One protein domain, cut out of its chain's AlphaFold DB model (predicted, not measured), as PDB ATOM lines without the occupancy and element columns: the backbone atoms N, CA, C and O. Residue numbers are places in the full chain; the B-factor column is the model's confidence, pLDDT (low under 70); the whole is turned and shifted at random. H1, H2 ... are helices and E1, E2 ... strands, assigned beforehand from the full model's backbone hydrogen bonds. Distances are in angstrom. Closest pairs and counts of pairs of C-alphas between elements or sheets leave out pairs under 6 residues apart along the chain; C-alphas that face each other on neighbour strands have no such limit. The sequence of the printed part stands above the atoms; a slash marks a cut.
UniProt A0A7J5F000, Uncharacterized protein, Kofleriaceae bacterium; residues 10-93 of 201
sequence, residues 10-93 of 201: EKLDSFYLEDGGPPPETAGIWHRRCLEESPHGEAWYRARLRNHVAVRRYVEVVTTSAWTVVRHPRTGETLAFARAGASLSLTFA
ATOM      1  N   GLU A  10      -4.418  23.836 -27.475       93.75
ATOM      2  CA  GLU A  10      -5.034  24.486 -26.329       93.75
ATOM      3  C   GLU A  10      -6.245  23.695 -25.863       93.75
ATOM      4  O   GLU A  10      -7.211  23.524 -26.607       93.75
ATOM      5  N   LYS A  11      -6.211  23.248 -24.609       91.62
ATOM      6  CA  LYS A  11      -7.364  22.637 -23.953       91.62
ATOM      7  C   LYS A  11      -8.218  23.717 -23.299       91.62
ATOM      8  O   LYS A  11      -7.793  24.412 -22.373       91.62
ATOM      9  N   LEU A  12      -9.421  23.896 -23.822       90.94
ATOM     10  CA  LEU A  12     -10.389  24.885 -23.371       90.94
ATOM     11  C   LEU A  12     -11.434  24.182 -22.507       90.94
ATOM     12  O   LEU A  12     -12.466  23.719 -22.994       90.94
ATOM     13  N   ASP A  13     -11.123  24.031 -21.219       85.88
ATOM     14  CA  ASP A  13     -11.952  23.237 -20.319       85.88
ATOM     15  C   ASP A  13     -13.302  23.891 -20.001       85.88
ATOM     16  O   ASP A  13     -13.414  25.089 -19.725       85.88
ATOM     17  N   SER A  14     -14.342  23.062 -19.940       80.56
ATOM     18  CA  SER A  14     -15.709  23.503 -19.657       80.56
ATOM     19  C   SER A  14     -15.891  24.096 -18.256       80.56
ATOM     20  O   SER A  14     -16.826  24.858 -18.036       80.56
ATOM     21  N   PHE A  15     -14.993  23.831 -17.302       79.12
ATOM     22  CA  PHE A  15     -15.080  24.438 -15.969       79.12
ATOM     23  C   PHE A  15     -14.751  25.943 -15.960       79.12
ATOM     24  O   PHE A  15     -14.982  26.608 -14.952       79.12
ATOM     25  N   TYR A  16     -14.223  26.499 -17.058       79.62
ATOM     26  CA  TYR A  16     -14.064  27.948 -17.231       79.62
ATOM     27  C   TYR A  16     -15.369  28.648 -17.667       79.62
ATOM     28  O   TYR A  16     -15.421  29.883 -17.709       79.62
ATOM     29  N   LEU A  17     -16.418  27.881 -17.987       78.25
ATOM     30  CA  LEU A  17     -17.730  28.364 -18.419       78.25
ATOM     31  C   LEU A  17     -18.565  28.797 -17.201       78.25
ATOM     32  O   LEU A  17     -19.459  28.093 -16.743       78.25
ATOM     33  N   GLU A  18     -18.240  29.958 -16.644       74.62
ATOM     34  CA  GLU A  18     -19.098  30.670 -15.683       74.62
ATOM     35  C   GLU A  18     -19.932  31.739 -16.411       74.62
ATOM     36  O   GLU A  18     -19.657  32.055 -17.571       74.62
ATOM     37  N   ASP A  19     -20.913  32.346 -15.734       65.12
ATOM     38  CA  ASP A  19     -21.717  33.439 -16.296       65.12
ATOM     39  C   ASP A  19     -20.832  34.559 -16.881       65.12
ATOM     40  O   ASP A  19     -19.935  35.098 -16.225       65.12
ATOM     41  N   GLY A  20     -21.067  34.897 -18.156       68.06
ATOM     42  CA  GLY A  20     -20.244  35.848 -18.915       68.06
ATOM     43  C   GLY A  20     -18.881  35.302 -19.379       68.06
ATOM     44  O   GLY A  20     -17.997  36.088 -19.723       68.06
ATOM     45  N   GLY A  21     -18.687  33.982 -19.338       77.44
ATOM     46  CA  GLY A  21     -17.537  33.260 -19.886       77.44
ATOM     47  C   GLY A  21     -17.597  33.046 -21.409       77.44
ATOM     48  O   GLY A  21     -18.487  33.575 -22.079       77.44
ATOM     49  N   PRO A  22     -16.626  32.310 -21.981       87.19
ATOM     50  CA  PRO A  22     -16.593  32.001 -23.408       87.19
ATOM     51  C   PRO A  22     -17.795  31.138 -23.834       87.19
ATOM     52  O   PRO A  22     -18.403  30.481 -22.986       87.19
ATOM     53  N   PRO A  23     -18.155  31.117 -25.133       86.38
ATOM     54  CA  PRO A  23     -19.277  30.314 -25.610       86.38
ATOM     55  C   PRO A  23     -19.034  28.812 -25.357       86.38
ATOM     56  O   PRO A  23     -17.970  28.313 -25.743       86.38
ATOM     57  N   PRO A  24     -19.967  28.072 -24.726       88.50
ATOM     58  CA  PRO A  24     -19.780  26.659 -24.379       88.50
ATOM     59  C   PRO A  24     -19.415  25.753 -25.556       88.50
ATOM     60  O   PRO A  24     -18.623  24.830 -25.401       88.50
ATOM     61  N   GLU A  25     -19.947  26.040 -26.741       89.44
ATOM     62  CA  GLU A  25     -19.669  25.319 -27.985       89.44
ATOM     63  C   GLU A  25     -18.212  25.446 -28.458       89.44
ATOM     64  O   GLU A  25     -17.780  24.695 -29.326       89.44
ATOM     65  N   THR A  26     -17.453  26.383 -27.883       90.62
ATOM     66  CA  THR A  26     -16.023  26.565 -28.163       90.62
ATOM     67  C   THR A  26     -15.126  25.806 -27.186       90.62
ATOM     68  O   THR A  26     -13.909  25.827 -27.353       90.62
ATOM     69  N   ALA A  27     -15.689  25.126 -26.181       91.56
ATOM     70  CA  ALA A  27     -14.924  24.265 -25.283       91.56
ATOM     71  C   ALA A  27     -14.402  23.013 -26.009       91.56
ATOM     72  O   ALA A  27     -14.979  22.553 -26.995       91.56
ATOM     73  N   GLY A  28     -13.312  22.443 -25.497       90.50
ATOM     74  CA  GLY A  28     -12.616  21.305 -26.096       90.50
ATOM     75  C   GLY A  28     -11.179  21.641 -26.472       90.50
ATOM     76  O   GLY A  28     -10.626  22.647 -26.035       90.50
ATOM     77  N   ILE A  29     -10.548  20.781 -27.264       90.00
ATOM     78  CA  ILE A  29      -9.149  20.964 -27.655       90.00
ATOM     79  C   ILE A  29      -9.089  21.672 -29.016       90.00
ATOM     80  O   ILE A  29      -9.768  21.287 -29.969       90.00
ATOM     81  N   TRP A  30      -8.259  22.706 -29.106       93.62
ATOM     82  CA  TRP A  30      -8.040  23.511 -30.304       93.62
ATOM     83  C   TRP A  30      -6.591  23.411 -30.767       93.62
ATOM     84  O   TRP A  30      -5.677  23.339 -29.952       93.62
ATOM     85  N   HIS A  31      -6.360  23.496 -32.077       94.56
ATOM     86  CA  HIS A  31      -5.039  23.899 -32.562       94.56
ATOM     87  C   HIS A  31      -4.809  25.340 -32.121       94.56
ATOM     88  O   HIS A  31      -5.692  26.184 -32.321       94.56
ATOM     89  N   ARG A  32      -3.630  25.640 -31.577       94.50
ATOM     90  CA  ARG A  32      -3.310  26.984 -31.094       94.50
ATOM     91  C   ARG A  32      -3.508  28.032 -32.189       94.50
ATOM     92  O   ARG A  32      -4.201  29.016 -31.958       94.50
ATOM     93  N   ARG A  33      -3.016  27.757 -33.401       93.81
ATOM     94  CA  ARG A  33      -3.210  28.621 -34.574       93.81
ATOM     95  C   ARG A  33      -4.685  28.950 -34.822       93.81
ATOM     96  O   ARG A  33      -5.044  30.107 -34.992       93.81
ATOM     97  N   CYS A  34      -5.547  27.932 -34.811       94.19
ATOM     98  CA  CYS A  34      -6.976  28.111 -35.053       94.19
ATOM     99  C   CYS A  34      -7.648  28.938 -33.952       94.19
ATOM    100  O   CYS A  34      -8.558  29.703 -34.252       94.19
ATOM    101  N   LEU A  35      -7.220  28.794 -32.692       94.38
ATOM    102  CA  LEU A  35      -7.730  29.612 -31.592       94.38
ATOM    103  C   LEU A  35      -7.286  31.071 -31.737       94.38
ATOM    104  O   LEU A  35      -8.116  31.967 -31.593       94.38
ATOM    105  N   GLU A  36      -6.012  31.300 -32.061       93.25
ATOM    106  CA  GLU A  36      -5.436  32.640 -32.225       93.25
ATOM    107  C   GLU A  36      -6.062  33.414 -33.396       93.25
ATOM    108  O   GLU A  36      -6.250  34.625 -33.308       93.25
ATOM    109  N   GLU A  37      -6.434  32.715 -34.470       93.19
ATOM    110  CA  GLU A  37      -7.152  33.277 -35.622       93.19
ATOM    111  C   GLU A  37      -8.671  33.422 -35.370       93.19
ATOM    112  O   GLU A  37      -9.378  34.071 -36.147       93.19
ATOM    113  N   SER A  38      -9.197  32.837 -34.286       93.81
ATOM    114  CA  SER A  38     -10.624  32.881 -33.951       93.81
ATOM    115  C   SER A  38     -11.015  34.153 -33.181       93.81
ATOM    116  O   SER A  38     -10.215  34.714 -32.430       93.81
ATOM    117  N   PRO A  39     -12.294  34.573 -33.235       93.38
ATOM    118  CA  PRO A  39     -12.794  35.664 -32.396       93.38
ATOM    119  C   PRO A  39     -12.945  35.281 -30.910       93.38
ATOM    120  O   PRO A  39     -13.324  36.126 -30.097       93.38
ATOM    121  N   HIS A  40     -12.694  34.022 -30.533       93.56
ATOM    122  CA  HIS A  40     -12.979  33.500 -29.192       93.56
ATOM    123  C   HIS A  40     -11.798  33.615 -28.219       93.56
ATOM    124  O   HIS A  40     -12.002  33.505 -27.007       93.56
ATOM    125  N   GLY A  41     -10.586  33.875 -28.721       93.81
ATOM    126  CA  GLY A  41      -9.356  33.904 -27.928       93.81
ATOM    127  C   GLY A  41      -9.420  34.813 -26.695       93.81
ATOM    128  O   GLY A  41      -9.150  34.371 -25.580       93.81
ATOM    129  N   GLU A  42      -9.877  36.055 -26.862       94.62
ATOM    130  CA  GLU A  42      -9.956  37.041 -25.769       94.62
ATOM    131  C   GLU A  42     -10.940  36.616 -24.664       94.62
ATOM    132  O   GLU A  42     -10.699  36.863 -23.478       94.62
ATOM    133  N   ALA A  43     -12.041  35.945 -25.019       94.12
ATOM    134  CA  ALA A  43     -13.001  35.447 -24.034       94.12
ATOM    135  C   ALA A  43     -12.384  34.324 -23.182       94.12
ATOM    136  O   ALA A  43     -12.505  34.337 -21.953       94.12
ATOM    137  N   TRP A  44     -11.660  33.403 -23.825       95.44
ATOM    138  CA  TRP A  44     -10.924  32.333 -23.150       95.44
ATOM    139  C   TRP A  44      -9.776  32.860 -22.288       95.44
ATOM    140  O   TRP A  44      -9.634  32.433 -21.141       95.44
ATOM    141  N   TYR A  45      -9.022  33.845 -22.778       95.50
ATOM    142  CA  TYR A  45      -7.997  34.548 -22.008       95.50
ATOM    143  C   TYR A  45      -8.563  35.112 -20.693       95.50
ATOM    144  O   TYR A  45      -8.035  34.833 -19.612       95.50
ATOM    145  N   ARG A  46      -9.678  35.855 -20.759       94.69
ATOM    146  CA  ARG A  46     -10.303  36.462 -19.570       94.69
ATOM    147  C   ARG A  46     -10.797  35.416 -18.580       94.69
ATOM    148  O   ARG A  46     -10.605  35.586 -17.376       94.69
ATOM    149  N   ALA A  47     -11.419  34.343 -19.067       94.44
ATOM    150  CA  ALA A  47     -11.917  33.273 -18.211       94.44
ATOM    151  C   ALA A  47     -10.777  32.514 -17.515       94.44
ATOM    152  O   ALA A  47     -10.837  32.303 -16.300       94.44
ATOM    153  N   ARG A  48      -9.700  32.186 -18.244       94.38
ATOM    154  CA  ARG A  48      -8.495  31.556 -17.680       94.38
ATOM    155  C   ARG A  48      -7.846  32.448 -16.627       94.38
ATOM    156  O   ARG A  48      -7.576  31.966 -15.525       94.38
ATOM    157  N   LEU A  49      -7.655  33.736 -16.920       95.06
ATOM    158  CA  LEU A  49      -7.070  34.681 -15.969       95.06
ATOM    159  C   LEU A  49      -7.927  34.807 -14.703       95.06
ATOM    160  O   LEU A  49      -7.411  34.650 -13.596       95.06
ATOM    161  N   ARG A  50      -9.245  35.014 -14.855       93.69
ATOM    162  CA  ARG A  50     -10.184  35.105 -13.726       93.69
ATOM    163  C   ARG A  50     -10.123  33.856 -12.857       93.69
ATOM    164  O   ARG A  50      -9.990  33.977 -11.642       93.69
ATOM    165  N   ASN A  51     -10.188  32.668 -13.454       93.31
ATOM    166  CA  ASN A  51     -10.131  31.419 -12.700       93.31
ATOM    167  C   ASN A  51      -8.806  31.288 -11.932       93.31
ATOM    168  O   ASN A  51      -8.814  30.991 -10.737       93.31
ATOM    169  N   HIS A  52      -7.668  31.575 -12.566       95.00
ATOM    170  CA  HIS A  52      -6.372  31.435 -11.901       95.00
ATOM    171  C   HIS A  52      -6.180  32.445 -10.768       95.00
ATOM    172  O   HIS A  52      -5.753  32.063  -9.678       95.00
ATOM    173  N   VAL A  53      -6.543  33.710 -10.977       95.31
ATOM    174  CA  VAL A  53      -6.348  34.773  -9.981       95.31
ATOM    175  C   VAL A  53      -7.407  34.710  -8.874       95.31
ATOM    176  O   VAL A  53      -7.075  34.670  -7.688       95.31
ATOM    177  N   ALA A  54      -8.692  34.651  -9.232       91.88
ATOM    178  CA  ALA A  54      -9.783  34.741  -8.262       91.88
ATOM    179  C   ALA A  54     -10.051  33.414  -7.536       91.88
ATOM    180  O   ALA A  54     -10.274  33.421  -6.322       91.88
ATOM    181  N   VAL A  55     -10.002  32.284  -8.253       91.38
ATOM    182  CA  VAL A  55     -10.346  30.959  -7.703       91.38
ATOM    183  C   VAL A  55      -9.095  30.238  -7.212       91.38
ATOM    184  O   VAL A  55      -9.009  29.886  -6.035       91.38
ATOM    185  N   ARG A  56      -8.087  30.074  -8.080       92.62
ATOM    186  CA  ARG A  56      -6.853  29.329  -7.764       92.62
ATOM    187  C   ARG A  56      -5.803  30.155  -7.009       92.62
ATOM    188  O   ARG A  56      -4.772  29.612  -6.627       92.62
ATOM    189  N   ARG A  57      -6.075  31.441  -6.745       96.31
ATOM    190  CA  ARG A  57      -5.240  32.351  -5.932       96.31
ATOM    191  C   ARG A  57      -3.815  32.540  -6.459       96.31
ATOM    192  O   ARG A  57      -2.886  32.753  -5.678       96.31
ATOM    193  N   TYR A  58      -3.642  32.474  -7.773       97.75
ATOM    194  CA  TYR A  58      -2.425  32.942  -8.422       97.75
ATOM    195  C   TYR A  58      -2.326  34.467  -8.304       97.75
ATOM    196  O   TYR A  58      -3.331  35.164  -8.169       97.75
ATOM    197  N   VAL A  59      -1.103  34.984  -8.375       97.88
ATOM    198  CA  VAL A  59      -0.821  36.421  -8.369       97.88
ATOM    199  C   VAL A  59      -0.320  36.828  -9.748       97.88
ATOM    200  O   VAL A  59       0.549  36.160 -10.306       97.88
ATOM    201  N   GLU A  60      -0.859  37.914 -10.297       98.12
ATOM    202  CA  GLU A  60      -0.342  38.521 -11.527       98.12
ATOM    203  C   GLU A  60       1.073  39.071 -11.292       98.12
ATOM    204  O   GLU A  60       1.321  39.802 -10.333       98.12
ATOM    205  N   VAL A  61       2.011  38.687 -12.157       97.44
ATOM    206  CA  VAL A  61       3.431  39.060 -12.079       97.44
ATOM    207  C   VAL A  61       3.751  40.174 -13.065       97.44
ATOM    208  O   VAL A  61       4.418  41.143 -12.711       97.44
ATOM    209  N   VAL A  62       3.297  40.026 -14.311       97.38
ATOM    210  CA  VAL A  62       3.481  41.020 -15.370       97.38
ATOM    211  C   VAL A  62       2.349  40.918 -16.382       97.38
ATOM    212  O   VAL A  62       1.830  39.833 -16.647       97.38
ATOM    213  N   THR A  63       2.017  42.053 -16.987       97.00
ATOM    214  CA  THR A  63       1.069  42.140 -18.092       97.00
ATOM    215  C   THR A  63       1.718  42.913 -19.233       97.00
ATOM    216  O   THR A  63       2.127  44.058 -19.049       97.00
ATOM    217  N   THR A  64       1.811  42.286 -20.404       94.00
ATOM    218  CA  THR A  64       2.249  42.909 -21.660       94.00
ATOM    219  C   THR A  64       1.046  43.127 -22.581       94.00
ATOM    220  O   THR A  64      -0.102  42.823 -22.227       94.00
ATOM    221  N   SER A  65       1.285  43.675 -23.775       92.62
ATOM    222  CA  SER A  65       0.246  43.775 -24.806       92.62
ATOM    223  C   SER A  65      -0.240  42.404 -25.276       92.62
ATOM    224  O   SER A  65      -1.402  42.282 -25.649       92.62
ATOM    225  N   ALA A  66       0.622  41.384 -25.245       95.00
ATOM    226  CA  ALA A  66       0.313  40.046 -25.737       95.00
ATOM    227  C   ALA A  66      -0.001  39.046 -24.614       95.00
ATOM    228  O   ALA A  66      -0.821  38.157 -24.832       95.00
ATOM    229  N   TRP A  67       0.570  39.212 -23.416       97.94
ATOM    230  CA  TRP A  67       0.506  38.200 -22.358       97.94
ATOM    231  C   TRP A  67       0.127  38.748 -20.985       97.94
ATOM    232  O   TRP A  67       0.287  39.925 -20.664       97.94
ATOM    233  N   THR A  68      -0.343  37.855 -20.123       98.50
ATOM    234  CA  THR A  68      -0.397  38.055 -18.675       98.50
ATOM    235  C   THR A  68       0.238  36.860 -17.997       98.50
ATOM    236  O   THR A  68      -0.206  35.731 -18.186       98.50
ATOM    237  N   VAL A  69       1.286  37.113 -17.222       98.44
ATOM    238  CA  VAL A  69       1.993  36.091 -16.458       98.44
ATOM    239  C   VAL A  69       1.434  36.061 -15.051       98.44
ATOM    240  O   VAL A  69       1.362  37.089 -14.375       98.44
ATOM    241  N   VAL A  70       1.093  34.867 -14.586       98.31
ATOM    242  CA  VAL A  70       0.619  34.615 -13.232       98.31
ATOM    243  C   VAL A  70       1.513  33.594 -12.539       98.31
ATOM    244  O   VAL A  70       2.072  32.703 -13.176       98.31
ATOM    245  N   ARG A  71       1.641  33.701 -11.216       97.88
ATOM    246  CA  ARG A  71       2.429  32.773 -10.401       97.88
ATOM    247  C   ARG A  71       1.659  32.320  -9.175       97.88
ATOM    248  O   ARG A  71       1.109  33.136  -8.435       97.88
ATOM    249  N   HIS A  72       1.662  31.018  -8.920       96.62
ATOM    250  CA  HIS A  72       1.086  30.464  -7.708       96.62
ATOM    251  C   HIS A  72       2.017  30.747  -6.512       96.62
ATOM    252  O   HIS A  72       3.165  30.294  -6.504       96.62
ATOM    253  N   PRO A  73       1.553  31.426  -5.447       95.31
ATOM    254  CA  PRO A  73       2.429  31.915  -4.377       95.31
ATOM    255  C   PRO A  73       3.086  30.802  -3.545       95.31
ATOM    256  O   PRO A  73       4.161  31.008  -2.994       95.31
ATOM    257  N   ARG A  74       2.453  29.621  -3.438       92.81
ATOM    258  CA  ARG A  74       2.994  28.487  -2.656       92.81
ATOM    259  C   ARG A  74       3.913  27.551  -3.445       92.81
ATOM    260  O   ARG A  74       4.941  27.145  -2.920       92.81
ATOM    261  N   THR A  75       3.525  27.162  -4.659       92.69
ATOM    262  CA  THR A  75       4.267  26.198  -5.485       92.69
ATOM    263  C   THR A  75       5.325  26.872  -6.355       92.69
ATOM    264  O   THR A  75       6.275  26.212  -6.757       92.69
ATOM    265  N   GLY A  76       5.183  28.173  -6.636       93.31
ATOM    266  CA  GLY A  76       6.036  28.895  -7.582       93.31
ATOM    267  C   GLY A  76       5.713  28.609  -9.050       93.31
ATOM    268  O   GLY A  76       6.341  29.206  -9.922       93.31
ATOM    269  N   GLU A  77       4.726  27.747  -9.319       94.69
ATOM    270  CA  GLU A  77       4.229  27.451 -10.661       94.69
ATOM    271  C   GLU A  77       3.867  28.752 -11.372       94.69
ATOM    272  O   GLU A  77       3.123  29.580 -10.839       94.69
ATOM    273  N   THR A  78       4.460  28.959 -12.541       97.25
ATOM    274  CA  THR A  78       4.300  30.172 -13.338       97.25
ATOM    275  C   THR A  78       3.685  29.807 -14.680       97.25
ATOM    276  O   THR A  78       4.184  28.906 -15.352       97.25
ATOM    277  N   LEU A  79       2.622  30.520 -15.053       97.62
ATOM    278  CA  LEU A  79       1.871  30.354 -16.296       97.62
ATOM    279  C   LEU A  79       1.775  31.705 -17.012       97.62
ATOM    280  O   LEU A  79       1.726  32.749 -16.359       97.62
ATOM    281  N   ALA A  80       1.694  31.693 -18.336       98.19
ATOM    282  CA  ALA A  80       1.406  32.858 -19.158       98.19
ATOM    283  C   ALA A  80       0.141  32.623 -19.986       98.19
ATOM    284  O   ALA A  80      -0.010  31.576 -20.609       98.19
ATOM    285  N   PHE A  81      -0.752  33.610 -20.016       97.75
ATOM    286  CA  PHE A  81      -1.963  33.594 -20.834       97.75
ATOM    287  C   PHE A  81      -1.874  34.662 -21.918       97.75
ATOM    288  O   PHE A  81      -1.721  35.844 -21.603       97.75
ATOM    289  N   ALA A  82      -1.970  34.254 -23.180       97.12
ATOM    290  CA  ALA A  82      -2.001  35.163 -24.315       97.12
ATOM    291  C   ALA A  82      -3.381  35.811 -24.435       97.12
ATOM    292  O   ALA A  82      -4.391  35.141 -24.226       97.12
ATOM    293  N   ARG A  83      -3.451  37.070 -24.880       96.19
ATOM    294  CA  ARG A  83      -4.725  37.742 -25.221       96.19
ATOM    295  C   ARG A  83      -5.538  36.969 -26.256       96.19
ATOM    296  O   ARG A  83      -6.758  36.947 -26.205       96.19
ATOM    297  N   ALA A  84      -4.854  36.272 -27.158       95.44
ATOM    298  CA  ALA A  84      -5.465  35.414 -28.166       95.44
ATOM    299  C   ALA A  84      -5.957  34.056 -27.614       95.44
ATOM    300  O   ALA A  84      -6.365  33.191 -28.378       95.44
ATOM    301  N   GLY A  85      -5.940  33.854 -26.294       94.31
ATOM    302  CA  GLY A  85      -6.521  32.691 -25.625       94.31
ATOM    303  C   GLY A  85      -5.534  31.577 -25.298       94.31
ATOM    304  O   GLY A  85      -5.850  30.772 -24.428       94.31
ATOM    305  N   ALA A  86      -4.352  31.552 -25.920       95.12
ATOM    306  CA  ALA A  86      -3.321  30.542 -25.674       95.12
ATOM    307  C   ALA A  86      -2.770  30.571 -24.234       95.12
ATOM    308  O   ALA A  86      -2.848  31.590 -23.538       95.12
ATOM    309  N   SER A  87      -2.197  29.457 -23.783       95.50
ATOM    310  CA  SER A  87      -1.532  29.336 -22.487       95.50
ATOM    311  C   SER A  87      -0.184  28.641 -22.610       95.50
ATOM    312  O   SER A  87      -0.007  27.756 -23.438       95.50
ATOM    313  N   LEU A  88       0.766  29.054 -21.776       95.94
ATOM    314  CA  LEU A  88       2.086  28.441 -21.676       95.94
ATOM    315  C   LEU A  88       2.463  28.269 -20.208       95.94
ATOM    316  O   LEU A  88       2.366  29.212 -19.416       95.94
ATOM    317  N   SER A  89       2.946  27.090 -19.850       95.31
ATOM    318  CA  SER A  89       3.756  26.882 -18.666       95.31
ATOM    319  C   SER A  89       5.091  27.593 -18.845       95.31
ATOM    320  O   SER A  89       5.764  27.493 -19.867       95.31
ATOM    321  N   LEU A  90       5.492  28.333 -17.819       96.88
ATOM    322  CA  LEU A  90       6.828  28.913 -17.709       96.88
ATOM    323  C   LEU A  90       7.655  28.172 -16.655       96.88
ATOM    324  O   LEU A  90       8.629  28.712 -16.137       96.88
ATOM    325  N   THR A  91       7.250  26.951 -16.303       94.50
ATOM    326  CA  THR A  91       7.898  26.119 -15.290       94.50
ATOM    327  C   THR A  91       8.473  24.881 -15.963       94.50
ATOM    328  O   THR A  91       7.739  23.953 -16.274       94.50
ATOM    329  N   PHE A  92       9.790  24.852 -16.159       93.25
ATOM    330  CA  PHE A  92      10.467  23.765 -16.877       93.25
ATOM    331  C   PHE A  92      11.466  23.034 -15.983       93.25
ATOM    332  O   PHE A  92      12.046  23.631 -15.070       93.25
ATOM    333  N   ALA A  93      11.696  21.750 -16.260       88.50
ATOM    334  CA  ALA A  93      12.782  20.995 -15.645       88.50
ATOM    335  C   ALA A  93      14.152  21.642 -15.938       88.50
ATOM    336  O   ALA A  93      14.299  22.464 -16.847       88.50
TER     337      ALA A  93
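What this domain is: This is residues 10 to 93 of the 201 residues of an uncharacterized protein of Kofleriaceae bacterium (UniProt A0A7J5F000). One antiparallel sheet of four strands, E3 to E6, has the long helix H2 packed over one face, running along the strands, with no named helix on the other face. Near the end where H2 begins sit a small two-stranded hairpin, E1 and E2, which comes closest to H2 at Leu 12 and Trp 44, and the short helix H1, whose Leu 35 comes closest to Gly 41 of H2. The printed part has 84 residues, with two named helices and six named strands in the order E1 E2 H1 H2 E3 E4 E5 E6, and its class is mixed, helices and strands. The larger sheet runs E3, E4, E5, E6. The whole is compact, with a radius of gyration of the C-alphas of 12.3 A and spans of 34 by 26 by 24 A.

Where its parts are: E1 is residues 10 to 12, 6.1 A from first to last C-alpha, and begins at C-alpha 10 (-5.034, 24.486, -26.329). E2 is residues 28 to 31, 10.3 A. H1 is residues 32 to 36, 6.1 A. H2 is residues 41 to 55, 20.5 A, beginning at C-alpha 41 (-9.356, 33.904, -27.928). E3 is residues 59 to 63, 11.4 A; E4 is residues 67 to 71, 13.3 A; E5 is residues 78 to 82, 13.6 A. E6 is residues 87 to 89, 7.0 A, ending at C-alpha 89 (3.756, 26.882, -18.666).

How they stand to each other: E3, E4, E5 and E6 form a meander, each strand the antiparallel neighbour of the one before. Between E3 and E4, N 61 and O 69 are 2.8 A apart, within hydrogen-bond range; between E4 and E5, N 70 and O 79 at 2.8 A; between E5 and E6, N 80 and O 88 at 2.8 A. H2 is on this sheet, making two layers, helix and sheet, at a height of 9.5 A. It lies over E4 and E5 and runs along the strands, at 19 degrees to E4 on the local plane. The closest C-alphas of H2 and E5 are those of Tyr 45 and Phe 81, 6.2 A. H1 is not on the sheet, and is close to but not clearly touching H2, with Leu 35 and Gly 41 the closest C-alphas at 5.9 A. E1 and E2 form an antiparallel hairpin, with N 10 and O 30 at 2.8 A. The closest C-alphas of E1 and E6 are those of Glu 10 and Ser 87, 7.1 A. E2 and H2 are apart. In H1 and H2 every O i to N i+4 pair is within hydrogen-bond range.

The domain as a whole: The C-alphas of Asp 19 and Ala 93, the two farthest apart, are 36.7 A from each other. The printed part has no cut. The link from E1 to E2, residues 13 to 27, is long. Mean pLDDT of the printed part is 92.4, and residues 19 to 20 are under 70.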